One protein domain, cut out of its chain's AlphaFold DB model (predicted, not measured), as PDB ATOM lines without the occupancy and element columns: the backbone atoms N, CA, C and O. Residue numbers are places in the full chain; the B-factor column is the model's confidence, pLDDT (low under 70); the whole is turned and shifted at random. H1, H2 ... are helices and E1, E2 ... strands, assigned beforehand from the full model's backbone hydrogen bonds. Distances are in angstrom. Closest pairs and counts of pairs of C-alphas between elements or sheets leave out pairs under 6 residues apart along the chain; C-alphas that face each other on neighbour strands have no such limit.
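This is residues 9 to 131 of the 755 residues of the protein "Peptidase_S8 domain-containing protein" of Deltaproteobacteria bacterium HGW-Deltaproteobacteria-22 (UniProt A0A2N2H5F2). What does the model look like at first sight? A strongly twisted wall of four strands, E2, E3, E1 and E4, has helices H2 and H3 over one face, while the long helix H1 only grazes the sheet with its residues 16 to 27. Residues 9 to 15 of H1 stick out, and a long unnamed stretch, residues 28 to 63, loops from H1 to E1. What is it made of? The printed part has 123 residues, with three named helices and four named strands in the order H1 E1 H2 E2 E3 H3 E4; the class is mixed, and the sheet E2 - E3 - E1 - E4 is antiparallel. How large is it? It is compact, with a radius of gyration of the C-alphas of 14.5 A and spans of 47 by 35 by 29 A.

Where does the printed part begin? H1, residues 9 to 27, is 27.8 A long and begins at C-alpha 9, (-11.209, -6.387, -17.187). What follows it? E1, residues 64 to 69, spans 16.6 A from C-alpha 64 at (-33.341, 3.572, -29.684); then come H2, residues 76 to 86, 14.8 A, and the hairpin of E2, residues 89 to 94, 15.0 A, and E3, residues 99 to 103, 13.5 A. Where does it finish? H3, residues 109 to 120, is 16.4 A long, and E4, residues 125 to 130, spans 14.8 A and ends at C-alpha 130, (-29.565, 0.756, -24.593).

How do the strands pair? E2 and E3 have N 94 and O 99 at 2.8 A, E3 and E1 have N 67 and O 100 at 2.8 A, and E1 and E4 have N 66 and O 129 at 2.8 A, each within hydrogen-bond range. How do H2 and H3 stand? They make two layers with the sheet, helices on one face of it: H2, at a height of 8.7 A over the sheet, comes closest to E2 at the C-alphas of Ala 83 and Glu 89, 5.8 A, and H3, at 8.5 A, to E4 at those of Glu 120 and Phe 127, 5.3 A. E1, H2, E2 and E3, H3, E4 are split strand-helix-strand units, each with another strand between its two same-way strands and a right-handed crossover. What of H1 and the helix backbones? The closest C-alphas of H1 and E4, Val 20 and Ala 129, are 7.9 A apart, and H1 is apart from H2 and H3. Every O i to N i+4 pair is within hydrogen-bond range in H2 and H3, and 12 of 15 are in H1.

How far does it reach? The two C-alphas farthest apart, those of Lys 35 and Asn 54, are 47.2 A apart, and the printed part has no cut. Which link is long, and where is confidence low? The link H1 to E1, 36 residues, is long; pLDDT is under 70 at residues 9 to 42, 44, 56 and 58, and its mean over the printed part is 75.5.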
ATOM      1  N   ASP A   9     -10.071  -5.621 -16.675       47.53
ATOM      2  CA  ASP A   9     -11.209  -6.387 -17.187       47.53
ATOM      3  C   ASP A   9     -12.476  -6.258 -16.312       47.53
ATOM      4  O   ASP A   9     -13.593  -6.231 -16.825       47.53
ATOM      5  N   ALA A  10     -12.330  -6.063 -14.997       44.62
ATOM      6  CA  ALA A  10     -13.448  -5.680 -14.126       44.62
ATOM      7  C   ALA A  10     -13.752  -4.170 -14.192       44.62
ATOM      8  O   ALA A  10     -14.896  -3.751 -14.008       44.62
ATOM      9  N   LYS A  11     -12.732  -3.342 -14.448       42.59
ATOM     10  CA  LYS A  11     -12.834  -1.883 -14.510       42.59
ATOM     11  C   LYS A  11     -13.653  -1.442 -15.718       42.59
ATOM     12  O   LYS A  11     -14.469  -0.550 -15.556       42.59
ATOM     13  N   GLU A  12     -13.499  -2.079 -16.875       44.53
ATOM     14  CA  GLU A  12     -14.295  -1.794 -18.078       44.53
ATOM     15  C   GLU A  12     -15.797  -2.050 -17.847       44.53
ATOM     16  O   GLU A  12     -16.622  -1.162 -18.060       44.53
ATOM     17  N   SER A  13     -16.147  -3.215 -17.285       46.03
ATOM     18  CA  SER A  13     -17.538  -3.555 -16.943       46.03
ATOM     19  C   SER A  13     -18.133  -2.637 -15.863       46.03
ATOM     20  O   SER A  13     -19.304  -2.261 -15.950       46.03
ATOM     21  N   LEU A  14     -17.338  -2.217 -14.866       43.72
ATOM     22  CA  LEU A  14     -17.779  -1.193 -13.915       43.72
ATOM     23  C   LEU A  14     -17.917   0.187 -14.570       43.72
ATOM     24  O   LEU A  14     -18.883   0.875 -14.264       43.72
ATOM     25  N   MET A  15     -17.008   0.601 -15.456       45.75
ATOM     26  CA  MET A  15     -17.074   1.915 -16.106       45.75
ATOM     27  C   MET A  15     -18.319   2.016 -16.994       45.75
ATOM     28  O   MET A  15     -19.096   2.942 -16.783       45.75
ATOM     29  N   LYS A  16     -18.600   1.036 -17.873       44.91
ATOM     30  CA  LYS A  16     -19.841   1.047 -18.679       44.91
ATOM     31  C   LYS A  16     -21.107   1.110 -17.794       44.91
ATOM     32  O   LYS A  16     -22.055   1.795 -18.154       44.91
ATOM     33  N   LYS A  17     -21.118   0.493 -16.599       42.16
ATOM     34  CA  LYS A  17     -22.258   0.573 -15.655       42.16
ATOM     35  C   LYS A  17     -22.354   1.887 -14.868       42.16
ATOM     36  O   LYS A  17     -23.451   2.410 -14.707       42.16
ATOM     37  N   TYR A  18     -21.242   2.423 -14.366       41.09
ATOM     38  CA  TYR A  18     -21.246   3.659 -13.573       41.09
ATOM     39  C   TYR A  18     -21.334   4.923 -14.440       41.09
ATOM     40  O   TYR A  18     -21.918   5.902 -13.988       41.09
ATOM     41  N   ILE A  19     -20.819   4.914 -15.675       44.03
ATOM     42  CA  ILE A  19     -20.944   6.057 -16.592       44.03
ATOM     43  C   ILE A  19     -22.399   6.223 -17.036       44.03
ATOM     44  O   ILE A  19     -22.899   7.338 -16.969       44.03
ATOM     45  N   VAL A  20     -23.116   5.142 -17.376       42.00
ATOM     46  CA  VAL A  20     -24.562   5.209 -17.681       42.00
ATOM     47  C   VAL A  20     -25.356   5.824 -16.519       42.00
ATOM     48  O   VAL A  20     -26.214   6.669 -16.754       42.00
ATOM     49  N   LEU A  21     -25.016   5.482 -15.269       35.22
ATOM     50  CA  LEU A  21     -25.642   6.059 -14.073       35.22
ATOM     51  C   LEU A  21     -25.317   7.557 -13.891       35.22
ATOM     52  O   LEU A  21     -26.210   8.351 -13.617       35.22
ATOM     53  N   ILE A  22     -24.050   7.955 -14.058       36.88
ATOM     54  CA  ILE A  22     -23.596   9.354 -13.922       36.88
ATOM     55  C   ILE A  22     -24.180  10.241 -15.029       36.88
ATOM     56  O   ILE A  22     -24.572  11.377 -14.779       36.88
ATOM     57  N   VAL A  23     -24.267   9.716 -16.249       39.75
ATOM     58  CA  VAL A  23     -24.859  10.402 -17.399       39.75
ATOM     59  C   VAL A  23     -26.348  10.661 -17.180       39.75
ATOM     60  O   VAL A  23     -26.809  11.764 -17.459       39.75
ATOM     61  N   TRP A  24     -27.086   9.696 -16.625       45.16
ATOM     62  CA  TRP A  24     -28.510   9.857 -16.307       45.16
ATOM     63  C   TRP A  24     -28.781  11.044 -15.366       45.16
ATOM     64  O   TRP A  24     -29.734  11.790 -15.578       45.16
ATOM     65  N   VAL A  25     -27.900  11.283 -14.385       32.16
ATOM     66  CA  VAL A  25     -27.989  12.446 -13.477       32.16
ATOM     67  C   VAL A  25     -27.845  13.777 -14.233       32.16
ATOM     68  O   VAL A  25     -28.498  14.753 -13.876       32.16
ATOM     69  N   PHE A  26     -27.055  13.825 -15.311       33.81
ATOM     70  CA  PHE A  26     -26.965  15.009 -16.177       33.81
ATOM     71  C   PHE A  26     -28.172  15.164 -17.117       33.81
ATOM     72  O   PHE A  26     -28.620  16.290 -17.336       33.81
ATOM     73  N   MET A  27     -28.734  14.064 -17.638       37.75
ATOM     74  CA  MET A  27     -29.890  14.099 -18.554       37.75
ATOM     75  C   MET A  27     -31.127  14.783 -17.945       37.75
ATOM     76  O   MET A  27     -31.913  15.385 -18.671       37.75
ATOM     77  N   ALA A  28     -31.288  14.723 -16.621       33.97
ATOM     78  CA  ALA A  28     -32.427  15.299 -15.906       33.97
ATOM     79  C   ALA A  28     -32.293  16.802 -15.562       33.97
ATOM     80  O   ALA A  28     -33.197  17.351 -14.936       33.97
ATOM     81  N   CYS A  29     -31.180  17.471 -15.902       28.59
ATOM     82  CA  CYS A  29     -30.822  18.778 -15.315       28.59
ATOM     83  C   CYS A  29     -30.321  19.861 -16.297       28.59
ATOM     84  O   CYS A  29     -29.868  20.914 -15.848       28.59
ATOM     85  N   SER A  30     -30.360  19.649 -17.620       27.27
ATOM     86  CA  SER A  30     -29.736  20.566 -18.596       27.27
ATOM     87  C   SER A  30     -30.730  21.362 -19.450       27.27
ATOM     88  O   SER A  30     -31.529  20.753 -20.162       27.27
ATOM     89  N   LYS A  31     -30.602  22.702 -19.486       30.66
ATOM     90  CA  LYS A  31     -31.308  23.594 -20.435       30.66
ATOM     91  C   LYS A  31     -30.706  25.019 -20.493       30.66
ATOM     92  O   LYS A  31     -29.901  25.358 -19.626       30.66
ATOM     93  N   PRO A  32     -31.017  25.853 -21.515       35.16
ATOM     94  CA  PRO A  32     -30.116  26.941 -21.909       35.16
ATOM     95  C   PRO A  32     -30.543  28.364 -21.501       35.16
ATOM     96  O   PRO A  32     -31.565  28.883 -21.948       35.16
ATOM     97  N   ALA A  33     -29.636  29.085 -20.835       26.75
ATOM     98  CA  ALA A  33     -29.565  30.544 -20.946       26.75
ATOM     99  C   ALA A  33     -28.900  30.908 -22.292       26.75
ATOM    100  O   ALA A  33     -27.693  30.759 -22.477       26.75
ATOM    101  N   GLY A  34     -29.699  31.308 -23.283       31.30
ATOM    102  CA  GLY A  34     -29.266  31.266 -24.684       31.30
ATOM    103  C   GLY A  34     -28.286  32.357 -25.148       31.30
ATOM    104  O   GLY A  34     -28.541  33.554 -24.986       31.30
ATOM    105  N   LYS A  35     -27.280  31.940 -25.938       34.34
ATOM    106  CA  LYS A  35     -27.213  32.318 -27.370       34.34
ATOM    107  C   LYS A  35     -26.216  31.484 -28.195       34.34
ATOM    108  O   LYS A  35     -25.010  31.550 -27.989       34.34
ATOM    109  N   THR A  36     -26.740  30.846 -29.245       44.00
ATOM    110  CA  THR A  36     -26.000  30.326 -30.416       44.00
ATOM    111  C   THR A  36     -24.910  29.272 -30.158       44.00
ATOM    112  O   THR A  36     -23.768  29.439 -30.581       44.00
ATOM    113  N   THR A  37     -25.309  28.137 -29.588       40.12
ATOM    114  CA  THR A  37     -24.671  26.814 -29.768       40.12
ATOM    115  C   THR A  37     -25.757  25.767 -30.063       40.12
ATOM    116  O   THR A  37     -26.942  26.079 -29.965       40.12
ATOM    117  N   GLU A  38     -25.378  24.573 -30.533       47.69
ATOM    118  CA  GLU A  38     -26.336  23.531 -30.944       47.69
ATOM    119  C   GLU A  38     -27.107  22.989 -29.726       47.69
ATOM    120  O   GLU A  38     -26.493  22.610 -28.735       47.69
ATOM    121  N   GLU A  39     -28.442  22.974 -29.783       48.16
ATOM    122  CA  GLU A  39     -29.286  22.710 -28.607       48.16
ATOM    123  C   GLU A  39     -29.204  21.252 -28.127       48.16
ATOM    124  O   GLU A  39     -29.338  20.314 -28.914       48.16
ATOM    125  N   THR A  40     -29.017  21.067 -26.819       49.75
ATOM    126  CA  THR A  40     -29.155  19.773 -26.136       49.75
ATOM    127  C   THR A  40     -30.630  19.381 -26.100       49.75
ATOM    128  O   THR A  40     -31.446  20.102 -25.530       49.75
ATOM    129  N   ILE A  41     -30.973  18.258 -26.727       67.75
ATOM    130  CA  ILE A  41     -32.345  17.752 -26.884       67.75
ATOM    131  C   ILE A  41     -32.267  16.229 -26.827       67.75
ATOM    132  O   ILE A  41     -31.437  15.657 -27.524       67.75
ATOM    133  N   LEU A  42     -33.136  15.562 -26.070       66.56
ATOM    134  CA  LEU A  42     -33.345  14.114 -26.167       66.56
ATOM    135  C   LEU A  42     -34.784  13.841 -26.610       66.56
ATOM    136  O   LEU A  42     -35.711  14.533 -26.183       66.56
ATOM    137  N   ALA A  43     -34.969  12.846 -27.472       75.69
ATOM    138  CA  ALA A  43     -36.288  12.364 -27.852       75.69
ATOM    139  C   ALA A  43     -36.868  11.471 -26.742       75.69
ATOM    140  O   ALA A  43     -36.116  10.736 -26.092       75.69
ATOM    141  N   PRO A  44     -38.196  11.482 -26.530       69.81
ATOM    142  CA  PRO A  44     -38.834  10.549 -25.610       69.81
ATOM    143  C   PRO A  44     -38.615   9.092 -26.045       69.81
ATOM    144  O   PRO A  44     -38.438   8.789 -27.229       69.81
ATOM    145  N   VAL A  45     -38.652   8.192 -25.061       72.19
ATOM    146  CA  VAL A  45     -38.599   6.742 -25.274       72.19
ATOM    147  C   VAL A  45     -39.810   6.293 -26.095       72.19
ATOM    148  O   VAL A  45     -40.949   6.646 -25.784       72.19
ATOM    149  N   ASP A  46     -39.564   5.494 -27.132       76.69
ATOM    150  CA  ASP A  46     -40.615   4.870 -27.934       76.69
ATOM    151  C   ASP A  46     -41.247   3.697 -27.159       76.69
ATOM    152  O   ASP A  46     -40.767   2.560 -27.174       76.69
ATOM    153  N   MET A  47     -42.315   3.996 -26.417       72.19
ATOM    154  CA  MET A  47     -42.998   3.027 -25.552       72.19
ATOM    155  C   MET A  47     -43.579   1.840 -26.334       72.19
ATOM    156  O   MET A  47     -43.532   0.714 -25.840       72.19
ATOM    157  N   ASP A  48     -44.031   2.055 -27.576       81.00
ATOM    158  CA  ASP A  48     -44.543   0.999 -28.467       81.00
ATOM    159  C   ASP A  48     -43.425   0.049 -28.955       81.00
ATOM    160  O   ASP A  48     -43.691  -0.965 -29.608       81.00
ATOM    161  N   LYS A  49     -42.163   0.365 -28.634       87.69
ATOM    162  CA  LYS A  49     -40.967  -0.444 -28.909       87.69
ATOM    163  C   LYS A  49     -40.301  -1.005 -27.660       87.69
ATOM    164  O   LYS A  49     -39.311  -1.717 -27.795       87.69
ATOM    165  N   CYS A  50     -40.842  -0.774 -26.465       85.75
ATOM    166  CA  CYS A  50     -40.360  -1.379 -25.217       85.75
ATOM    167  C   CYS A  50     -40.862  -2.830 -25.030       85.75
ATOM    168  O   CYS A  50     -41.247  -3.229 -23.931       85.75
ATOM    169  N   VAL A  51     -40.882  -3.618 -26.111       78.25
ATOM    170  CA  VAL A  51     -41.294  -5.033 -26.148       78.25
ATOM    171  C   VAL A  51     -40.448  -5.828 -27.147       78.25
ATOM    172  O   VAL A  51     -39.970  -5.267 -28.135       78.25
ATOM    173  N   ASP A  52     -40.263  -7.123 -26.899       81.50
ATOM    174  CA  ASP A  52     -39.564  -8.044 -27.807       81.50
ATOM    175  C   ASP A  52     -40.473  -8.572 -28.944       81.50
ATOM    176  O   ASP A  52     -41.658  -8.238 -29.034       81.50
ATOM    177  N   GLU A  53     -39.947  -9.443 -29.814       83.25
ATOM    178  CA  GLU A  53     -40.731 -10.076 -30.889       83.25
ATOM    179  C   GLU A  53     -41.888 -10.986 -30.418       83.25
ATOM    180  O   GLU A  53     -42.730 -11.374 -31.236       83.25
ATOM    181  N   ASN A  54     -41.953 -11.328 -29.128       81.69
ATOM    182  CA  ASN A  54     -43.025 -12.109 -28.506       81.69
ATOM    183  C   ASN A  54     -44.061 -11.220 -27.788       81.69
ATOM    184  O   ASN A  54     -45.156 -11.697 -27.473       81.69
ATOM    185  N   GLY A  55     -43.750  -9.939 -27.565       77.88
ATOM    186  CA  GLY A  55     -44.551  -8.997 -26.783       77.88
ATOM    187  C   GLY A  55     -44.219  -8.980 -25.285       77.88
ATOM    188  O   GLY A  55     -45.002  -8.431 -24.508       77.88
ATOM    189  N   GLU A  56     -43.103  -9.577 -24.859       69.00
ATOM    190  CA  GLU A  56     -42.604  -9.465 -23.484       69.00
ATOM    191  C   GLU A  56     -41.962  -8.086 -23.268       69.00
ATOM    192  O   GLU A  56     -41.262  -7.569 -24.138       69.00
ATOM    193  N   ALA A  57     -42.228  -7.466 -22.114       73.69
ATOM    194  CA  ALA A  57     -41.792  -6.102 -21.828       73.69
ATOM    195  C   ALA A  57     -40.266  -6.001 -21.666       73.69
ATOM    196  O   ALA A  57     -39.645  -6.774 -20.934       73.69
ATOM    197  N   LEU A  58     -39.675  -4.999 -22.312       67.31
ATOM    198  CA  LEU A  58     -38.254  -4.686 -22.244       67.31
ATOM    199  C   LEU A  58     -38.038  -3.386 -21.473       67.31
ATOM    200  O   LEU A  58     -38.723  -2.392 -21.694       67.31
ATOM    201  N   GLY A  59     -37.004  -3.356 -20.633       72.12
ATOM    202  CA  GLY A  59     -36.571  -2.141 -19.932       72.12
ATOM    203  C   GLY A  59     -35.901  -1.091 -20.831       72.12
ATOM    204  O   GLY A  59     -35.165  -0.260 -20.315       72.12
ATOM    205  N   PHE A  60     -36.069  -1.159 -22.153       86.81
ATOM    206  CA  PHE A  60     -35.548  -0.234 -23.165       86.81
ATOM    207  C   PHE A  60     -36.307  -0.443 -24.493       86.81
ATOM    208  O   PHE A  60     -36.798  -1.548 -24.736       86.81
ATOM    209  N   PRO A  61     -36.383   0.562 -25.381       90.06
ATOM    210  CA  PRO A  61     -37.020   0.422 -26.685       90.06
ATOM    211  C   PRO A  61     -36.087  -0.276 -27.689       90.06
ATOM    212  O   PRO A  61     -34.920   0.096 -27.817       90.06
ATOM    213  N   VAL A  62     -36.589  -1.239 -28.469       94.19
ATOM    214  CA  VAL A  62     -35.783  -1.974 -29.472       94.19
ATOM    215  C   VAL A  62     -35.276  -1.111 -30.629       94.19
ATOM    216  O   VAL A  62     -34.451  -1.578 -31.406       94.19
ATOM    217  N   ASN A  63     -35.745   0.131 -30.766       95.69
ATOM    218  CA  ASN A  63     -35.358   1.038 -31.844       95.69
ATOM    219  C   ASN A  63     -34.466   2.214 -31.418       95.69
ATOM    220  O   ASN A  63     -34.010   2.922 -32.310       95.69
ATOM    221  N   GLN A  64     -34.188   2.448 -30.124       95.69
ATOM    222  CA  GLN A  64     -33.341   3.572 -29.684       95.69
ATOM    223  C   GLN A  64     -32.167   3.137 -28.801       95.69
ATOM    224  O   GLN A  64     -32.304   2.335 -27.875       95.69
ATOM    225  N   PHE A  65     -31.013   3.756 -29.032       94.88
ATOM    226  CA  PHE A  65     -29.785   3.533 -28.274       94.88
ATOM    227  C   PHE A  65     -28.985   4.831 -28.119       94.88
ATOM    228  O   PHE A  65     -29.160   5.799 -28.861       94.88
ATOM    229  N   LEU A  66     -28.102   4.843 -27.130       95.00
ATOM    230  CA  LEU A  66     -27.178   5.924 -26.822       95.00
ATOM    231  C   LEU A  66     -25.781   5.565 -27.334       95.00
ATOM    232  O   LEU A  66     -25.314   4.439 -27.162       95.00
ATOM    233  N   VAL A  67     -25.099   6.537 -27.929       95.25
ATOM    234  CA  VAL A  67     -23.717   6.449 -28.407       95.25
ATOM    235  C   VAL A  67     -22.882   7.503 -27.698       95.25
ATOM    236  O   VAL A  67     -23.239   8.680 -27.676       95.25
ATOM    237  N   PHE A  68     -21.751   7.074 -27.154       93.31
ATOM    238  CA  PHE A  68     -20.778   7.896 -26.445       93.31
ATOM    239  C   PHE A  68     -19.540   8.040 -27.328       93.31
ATOM    240  O   PHE A  68     -19.113   7.071 -27.954       93.31
ATOM    241  N   THR A  69     -18.984   9.245 -27.438       93.88
ATOM    242  CA  THR A  69     -17.964   9.573 -28.451       93.88
ATOM    243  C   THR A  69     -16.672  10.100 -27.846       93.88
ATOM    244  O   THR A  69     -16.696  10.885 -26.902       93.88
ATOM    245  N   ASN A  70     -15.536   9.699 -28.421       86.94
ATOM    246  CA  ASN A  70     -14.207  10.063 -27.925       86.94
ATOM    247  C   ASN A  70     -13.978  11.587 -27.957       86.94
ATOM    248  O   ASN A  70     -14.418  12.273 -28.881       86.94
ATOM    249  N   GLU A  71     -13.223  12.119 -26.990       82.25
ATOM    250  CA  GLU A  71     -12.748  13.507 -27.042       82.25
ATOM    251  C   GLU A  71     -11.713  13.725 -28.175       82.25
ATOM    252  O   GLU A  71     -10.818  12.894 -28.365       82.25
ATOM    253  N   PRO A  72     -11.743  14.871 -28.890       85.19
ATOM    254  CA  PRO A  72     -12.756  15.922 -28.821       85.19
ATOM    255  C   PRO A  72     -14.048  15.487 -29.529       85.19
ATOM    256  O   PRO A  72     -14.008  15.086 -30.694       85.19
ATOM    257  N   HIS A  73     -15.182  15.616 -28.836       88.69
ATOM    258  CA  HIS A  73     -16.465  15.098 -29.311       88.69
ATOM    259  C   HIS A  73     -16.842  15.653 -30.702       88.69
ATOM    260  O   HIS A  73     -16.623  16.842 -30.981       88.69
ATOM    261  N   PRO A  74     -17.415  14.832 -31.604       86.62
ATOM    262  CA  PRO A  74     -17.891  15.309 -32.896       86.62
ATOM    263  C   PRO A  74     -19.003  16.354 -32.721       86.62
ATOM    264  O   PRO A  74     -19.823  16.257 -31.820       86.62
ATOM    265  N   ARG A  75     -19.079  17.352 -33.607       89.56
ATOM    266  CA  ARG A  75     -20.220  18.293 -33.622       89.56
ATOM    267  C   ARG A  75     -21.481  17.608 -34.128       89.56
ATOM    268  O   ARG A  75     -21.375  16.622 -34.865       89.56
ATOM    269  N   ALA A  76     -22.658  18.162 -33.839       88.00
ATOM    270  CA  ALA A  76     -23.899  17.498 -34.218       88.00
ATOM    271  C   ALA A  76     -24.031  17.336 -35.739       88.00
ATOM    272  O   ALA A  76     -24.480  16.291 -36.184       88.00
ATOM    273  N   ASP A  77     -23.526  18.261 -36.561       90.06
ATOM    274  CA  ASP A  77     -23.447  18.057 -38.021       90.06
ATOM    275  C   ASP A  77     -22.617  16.825 -38.438       90.06
ATOM    276  O   ASP A  77     -22.986  16.132 -39.389       90.06
ATOM    277  N   ARG A  78     -21.531  16.490 -37.721       92.88
ATOM    278  CA  ARG A  78     -20.777  15.245 -37.971       92.88
ATOM    279  C   ARG A  78     -21.544  14.026 -37.464       92.88
ATOM    280  O   ARG A  78     -21.475  12.993 -38.120       92.88
ATOM    281  N   MET A  79     -22.302  14.133 -36.374       94.00
ATOM    282  CA  MET A  79     -23.132  13.024 -35.886       94.00
ATOM    283  C   MET A  79     -24.385  12.789 -36.728       94.00
ATOM    284  O   MET A  79     -24.716  11.639 -36.976       94.00
ATOM    285  N   ARG A  80     -25.008  13.834 -37.284       93.75
ATOM    286  CA  ARG A  80     -26.045  13.738 -38.328       93.75
ATOM    287  C   ARG A  80     -25.489  13.041 -39.572       93.75
ATOM    288  O   ARG A  80     -26.140  12.161 -40.126       93.75
ATOM    289  N   GLN A  81     -24.264  13.388 -39.984       93.31
ATOM    290  CA  GLN A  81     -23.584  12.704 -41.085       93.31
ATOM    291  C   GLN A  81     -23.272  11.235 -40.750       93.31
ATOM    292  O   GLN A  81     -23.506  10.376 -41.589       93.31
ATOM    293  N   LEU A  82     -22.769  10.934 -39.548       91.00
ATOM    294  CA  LEU A  82     -22.471   9.567 -39.111       91.00
ATOM    295  C   LEU A  82     -23.739   8.715 -39.000       91.00
ATOM    296  O   LEU A  82     -23.777   7.631 -39.563       91.00
ATOM    297  N   ALA A  83     -24.802   9.231 -38.385       93.56
ATOM    298  CA  ALA A  83     -26.110   8.586 -38.325       93.56
ATOM    299  C   ALA A  83     -26.619   8.236 -39.740       93.56
ATOM    300  O   ALA A  83     -26.932   7.078 -40.020       93.56
ATOM    301  N   ALA A  84     -26.549   9.182 -40.684       93.44
ATOM    302  CA  ALA A  84     -26.887   8.940 -42.090       93.44
ATOM    303  C   ALA A  84     -25.923   7.967 -42.813       93.44
ATOM    304  O   ALA A  84     -26.358   7.212 -43.681       93.44
ATOM    305  N   GLU A  85     -24.630   7.942 -42.465       91.75
ATOM    306  CA  GLU A  85     -23.648   6.945 -42.938       91.75
ATOM    307  C   GLU A  85     -23.902   5.540 -42.361       91.75
ATOM    308  O   GLU A  85     -23.420   4.555 -42.928       91.75
ATOM    309  N   TRP A  86     -24.606   5.431 -41.230       90.06
ATOM    310  CA  TRP A  86     -24.932   4.165 -40.563       90.06
ATOM    311  C   TRP A  86     -26.374   3.697 -40.843       90.06
ATOM    312  O   TRP A  86     -26.676   2.528 -40.629       90.06
ATOM    313  N   GLY A  87     -27.239   4.572 -41.371       93.12
ATOM    314  CA  GLY A  87     -28.640   4.271 -41.692       93.12
ATOM    315  C   GLY A  87     -29.620   4.497 -40.537       93.12
ATOM    316  O   GLY A  87     -30.613   3.784 -40.450       93.12
ATOM    317  N   VAL A  88     -29.335   5.457 -39.651       94.62
ATOM    318  CA  VAL A  88     -30.145   5.796 -38.465       94.62
ATOM    319  C   VAL A  88     -30.407   7.294 -38.367       94.62
ATOM    320  O   VAL A  88     -29.712   8.103 -38.987       94.62
ATOM    321  N   GLU A  89     -31.410   7.674 -37.582       95.00
ATOM    322  CA  GLU A  89     -31.748   9.069 -37.302       95.00
ATOM    323  C   GLU A  89     -31.101   9.538 -35.992       95.00
ATOM    324  O   GLU A  89     -31.083   8.811 -34.998       95.00
ATOM    325  N   LEU A  90     -30.566  10.765 -35.980       95.12
ATOM    326  CA  LEU A  90     -30.117  11.427 -34.754       95.12
ATOM    327  C   LEU A  90     -31.320  12.109 -34.099       95.12
ATOM    328  O   LEU A  90     -31.655  13.239 -34.453       95.12
ATOM    329  N   VAL A  91     -31.960  11.408 -33.164       93.00
ATOM    330  CA  VAL A  91     -33.170  11.883 -32.472       93.00
ATOM    331  C   VAL A  91     -32.860  12.675 -31.198       93.00
ATOM    332  O   VAL A  91     -33.706  13.432 -30.733       93.00
ATOM    333  N   GLY A  92     -31.641  12.563 -30.659       88.62
ATOM    334  CA  GLY A  92     -31.202  13.349 -29.507       88.62
ATOM    335  C   GLY A  92     -29.684  13.472 -29.367       88.62
ATOM    336  O   GLY A  92     -28.915  12.732 -29.978       88.62
ATOM    337  N   GLN A  93     -29.234  14.437 -28.571       89.88
ATOM    338  CA  GLN A  93     -27.843  14.853 -28.429       89.88
ATOM    339  C   GLN A  93     -27.588  15.599 -27.110       89.88
ATOM    340  O   GLN A  93     -28.370  16.462 -26.713       89.88
ATOM    341  N   ILE A  94     -26.429  15.336 -26.500       81.69
ATOM    342  CA  ILE A  94     -25.771  16.176 -25.488       81.69
ATOM    343  C   ILE A  94     -24.326  16.410 -25.976       81.69
ATOM    344  O   ILE A  94     -23.411  15.685 -25.569       81.69
ATOM    345  N   PRO A  95     -24.103  17.370 -26.901       81.31
ATOM    346  CA  PRO A  95     -22.840  17.487 -27.640       81.31
ATOM    347  C   PRO A  95     -21.602  17.674 -26.760       81.31
ATOM    348  O   PRO A  95     -20.568  17.057 -27.013       81.31
ATOM    349  N   ASP A  96     -21.725  18.475 -25.700       78.62
ATOM    350  CA  ASP A  96     -20.619  18.820 -24.797       78.62
ATOM    351  C   ASP A  96     -20.182  17.655 -23.886       78.62
ATOM    352  O   ASP A  96     -19.110  17.714 -23.293       78.62
ATOM    353  N   MET A  97     -20.985  16.586 -23.808       78.19
ATOM    354  CA  MET A  97     -20.646  15.316 -23.144       78.19
ATOM    355  C   MET A  97     -20.375  14.180 -24.148       78.19
ATOM    356  O   MET A  97     -20.159  13.036 -23.750       78.19
ATOM    357  N   GLY A  98     -20.466  14.460 -25.454       88.50
ATOM    358  CA  GLY A  98     -20.286  13.467 -26.507       88.50
ATOM    359  C   GLY A  98     -21.343  12.363 -26.536       88.50
ATOM    360  O   GLY A  98     -21.023  11.265 -26.998       88.50
ATOM    361  N   ILE A  99     -22.564  12.633 -26.057       91.19
ATOM    362  CA  ILE A  99     -23.673  11.666 -25.980       91.19
ATOM    363  C   ILE A  99     -24.657  11.917 -27.123       91.19
ATOM    364  O   ILE A  99     -25.058  13.057 -27.363       91.19
ATOM    365  N   TRP A 100     -25.092  10.857 -27.798       93.44
ATOM    366  CA  TRP A 100     -25.958  10.936 -28.974       93.44
ATOM    367  C   TRP A 100     -27.005   9.827 -28.926       93.44
ATOM    368  O   TRP A 100     -26.657   8.652 -28.860       93.44
ATOM    369  N   GLN A 101     -28.282  10.191 -28.954       95.00
ATOM    370  CA  GLN A 101     -29.403   9.257 -28.998       95.00
ATOM    371  C   GLN A 101     -29.772   9.014 -30.462       95.00
ATOM    372  O   GLN A 101     -30.155   9.936 -31.189       95.00
ATOM    373  N   LEU A 102     -29.626   7.768 -30.895       95.56
ATOM    374  CA  LEU A 102     -29.862   7.329 -32.264       95.56
ATOM    375  C   LEU A 102     -31.084   6.416 -32.316       95.56
ATOM    376  O   LEU A 102     -31.294   5.604 -31.412       95.56
ATOM    377  N   GLN A 103     -31.864   6.538 -33.389       96.00
ATOM    378  CA  GLN A 103     -33.032   5.703 -33.652       96.00
ATOM    379  C   GLN A 103     -32.865   4.932 -34.966       96.00
ATOM    380  O   GLN A 103     -32.557   5.519 -36.005       96.00
ATOM    381  N   CYS A 104     -33.068   3.618 -34.921       95.06
ATOM    382  CA  CYS A 104     -32.988   2.710 -36.065       95.06
ATOM    383  C   CYS A 104     -34.351   2.127 -36.445       95.06
ATOM    384  O   CYS A 104     -35.263   2.064 -35.631       95.06
ATOM    385  N   ASP A 105     -34.458   1.581 -37.659       95.25
ATOM    386  CA  ASP A 105     -35.600   0.752 -38.080       95.25
ATOM    387  C   ASP A 105     -35.589  -0.664 -37.443       95.25
ATOM    388  O   ASP A 105     -36.243  -1.582 -37.943       95.25
ATOM    389  N   CYS A 106     -34.844  -0.871 -36.349       94.69
ATOM    390  CA  CYS A 106     -34.737  -2.147 -35.640       94.69
ATOM    391  C   CYS A 106     -36.098  -2.587 -35.066       94.69
ATOM    392  O   CYS A 106     -36.866  -1.763 -34.565       94.69
ATOM    393  N   GLN A 107     -36.399  -3.888 -35.123       93.81
ATOM    394  CA  GLN A 107     -37.650  -4.466 -34.613       93.81
ATOM    395  C   GLN A 107     -37.430  -5.514 -33.511       93.81
ATOM    396  O   GLN A 107     -38.404  -5.993 -32.941       93.81
ATOM    397  N   THR A 108     -36.177  -5.868 -33.209       94.31
ATOM    398  CA  THR A 108     -35.801  -6.871 -32.199       94.31
ATOM    399  C   THR A 108     -34.577  -6.421 -31.387       94.31
ATOM    400  O   THR A 108     -33.747  -5.666 -31.907       94.31
ATOM    401  N   PRO A 109     -34.384  -6.917 -30.147       92.69
ATOM    402  CA  PRO A 109     -33.189  -6.615 -29.353       92.69
ATOM    403  C   PRO A 109     -31.880  -7.022 -30.045       92.69
ATOM    404  O   PRO A 109     -30.885  -6.313 -29.949       92.69
ATOM    405  N   ALA A 110     -31.886  -8.133 -30.790       94.00
ATOM    406  CA  ALA A 110     -30.706  -8.631 -31.496       94.00
ATOM    407  C   ALA A 110     -30.290  -7.738 -32.683       94.00
ATOM    408  O   ALA A 110     -29.102  -7.634 -32.988       94.00
ATOM    409  N   GLU A 111     -31.243  -7.076 -33.347       93.56
ATOM    410  CA  GLU A 111     -30.941  -6.065 -34.371       93.56
ATOM    411  C   GLU A 111     -30.345  -4.798 -33.747       93.56
ATOM    412  O   GLU A 111     -29.396  -4.242 -34.301       93.56
ATOM    413  N   LEU A 112     -30.849  -4.378 -32.581       94.75
ATOM    414  CA  LEU A 112     -30.325  -3.232 -31.834       94.75
ATOM    415  C   LEU A 112     -28.906  -3.488 -31.307       94.75
ATOM    416  O   LEU A 112     -28.020  -2.656 -31.503       94.75
ATOM    417  N   GLU A 113     -28.659  -4.653 -30.701       92.44
ATOM    418  CA  GLU A 113     -27.343  -5.043 -30.181       92.44
ATOM    419  C   GLU A 113     -26.306  -5.153 -31.312       92.44
ATOM    420  O   GLU A 113     -25.223  -4.572 -31.218       92.44
ATOM    421  N   ALA A 114     -26.663  -5.770 -32.446       92.50
ATOM    422  CA  ALA A 114     -25.807  -5.808 -33.634       92.50
ATOM    423  C   ALA A 114     -25.544  -4.410 -34.233       92.50
ATOM    424  O   ALA A 114     -24.476  -4.165 -34.805       92.50
ATOM    425  N   PHE A 115     -26.488  -3.471 -34.099       90.50
ATOM    426  CA  PHE A 115     -26.265  -2.079 -34.483       90.50
ATOM    427  C   PHE A 115     -25.293  -1.381 -33.522       90.50
ATOM    428  O   PHE A 115     -24.358  -0.711 -33.967       90.50
ATOM    429  N   MET A 116     -25.464  -1.576 -32.214       94.06
ATOM    430  CA  MET A 116     -24.574  -1.048 -31.179       94.06
ATOM    431  C   MET A 116     -23.135  -1.566 -31.350       94.06
ATOM    432  O   MET A 116     -22.209  -0.756 -31.367       94.06
ATOM    433  N   GLU A 117     -22.926  -2.863 -31.606       93.31
ATOM    434  CA  GLU A 117     -21.603  -3.427 -31.941       93.31
ATOM    435  C   GLU A 117     -20.981  -2.800 -33.206       93.31
ATOM    436  O   GLU A 117     -19.760  -2.647 -33.305       93.31
ATOM    437  N   SER A 118     -21.802  -2.437 -34.197       89.50
ATOM    438  CA  SER A 118     -21.367  -1.771 -35.435       89.50
ATOM    439  C   SER A 118     -21.007  -0.293 -35.211       89.50
ATOM    440  O   SER A 118     -20.114   0.246 -35.878       89.50
ATOM    441  N   ALA A 119     -21.654   0.361 -34.240       90.75
ATOM    442  CA  ALA A 119     -21.307   1.703 -33.783       90.75
ATOM    443  C   ALA A 119     -20.003   1.707 -32.960       90.75
ATOM    444  O   ALA A 119     -19.131   2.527 -33.241       90.75
ATOM    445  N   GLU A 120     -19.802   0.759 -32.031       93.31
ATOM    446  CA  GLU A 120     -18.553   0.637 -31.242       93.31
ATOM    447  C   GLU A 120     -17.304   0.353 -32.107       93.31
ATOM    448  O   GLU A 120     -16.179   0.600 -31.681       93.31
ATOM    449  N   GLN A 121     -17.464  -0.097 -33.358       92.19
ATOM    450  CA  GLN A 121     -16.359  -0.261 -34.318       92.19
ATOM    451  C   GLN A 121     -15.888   1.050 -34.982       92.19
ATOM    452  O   GLN A 121     -14.967   1.030 -35.808       92.19
ATOM    453  N   ARG A 122     -16.506   2.198 -34.677       88.94
ATOM    454  CA  ARG A 122     -16.159   3.508 -35.257       88.94
ATOM    455  C   ARG A 122     -15.154   4.242 -34.377       88.94
ATOM    456  O   ARG A 122     -15.319   4.313 -33.170       88.94
ATOM    457  N   ILE A 123     -14.135   4.853 -34.987       91.38
ATOM    458  CA  ILE A 123     -13.073   5.559 -34.247       91.38
ATOM    459  C   ILE A 123     -13.590   6.804 -33.503       91.38
ATOM    460  O   ILE A 123     -12.993   7.239 -32.520       91.38
ATOM    461  N   GLU A 124     -14.714   7.370 -33.943       91.56
ATOM    462  CA  GLU A 124     -15.413   8.441 -33.235       91.56
ATOM    463  C   GLU A 124     -16.146   7.971 -31.961       91.56
ATOM    464  O   GLU A 124     -16.424   8.802 -31.103       91.56
ATOM    465  N   VAL A 125     -16.436   6.674 -31.807       92.44
ATOM    466  CA  VAL A 125     -17.238   6.102 -30.708       92.44
ATOM    467  C   VAL A 125     -16.336   5.505 -29.621       92.44
ATOM    468  O   VAL A 125     -15.329   4.864 -29.915       92.44
ATOM    469  N   GLU A 126     -16.691   5.725 -28.355       91.31
ATOM    470  CA  GLU A 126     -16.074   5.071 -27.192       91.31
ATOM    471  C   GLU A 126     -16.879   3.829 -26.778       91.31
ATOM    472  O   GLU A 126     -16.306   2.755 -26.598       91.31
ATOM    473  N   PHE A 127     -18.207   3.957 -26.658       93.31
ATOM    474  CA  PHE A 127     -19.125   2.837 -26.424       93.31
ATOM    475  C   PHE A 127     -20.575   3.178 -26.823       93.31
ATOM    476  O   PHE A 127     -20.903   4.335 -27.095       93.31
ATOM    477  N   ALA A 128     -21.453   2.176 -26.828       93.25
ATOM    478  CA  ALA A 128     -22.896   2.314 -27.006       93.25
ATOM    479  C   ALA A 128     -23.676   1.635 -25.857       93.25
ATOM    480  O   ALA A 128     -23.167   0.734 -25.188       93.25
ATOM    481  N   ALA A 129     -24.914   2.069 -25.611       90.69
ATOM    482  CA  ALA A 129     -25.793   1.523 -24.572       90.69
ATOM    483  C   ALA A 129     -27.278   1.602 -24.964       90.69
ATOM    484  O   ALA A 129     -27.681   2.493 -25.706       90.69
ATOM    485  N   HIS A 130     -28.109   0.709 -24.423       89.12
ATOM    486  CA  HIS A 130     -29.565   0.756 -24.593       89.12
ATOM    487  C   HIS A 130     -30.178   2.016 -23.950       89.12
ATOM    488  O   HIS A 130     -29.690   2.488 -22.918       89.12
ATOM    489  N   ASN A 131     -31.268   2.540 -24.521       85.00
ATOM    490  CA  ASN A 131     -31.978   3.703 -23.978       85.00
ATOM    491  C   ASN A 131     -32.954   3.292 -22.852       85.00
ATOM    492  O   ASN A 131     -34.159   3.201 -23.069       85.00
TER     493      ASN A 131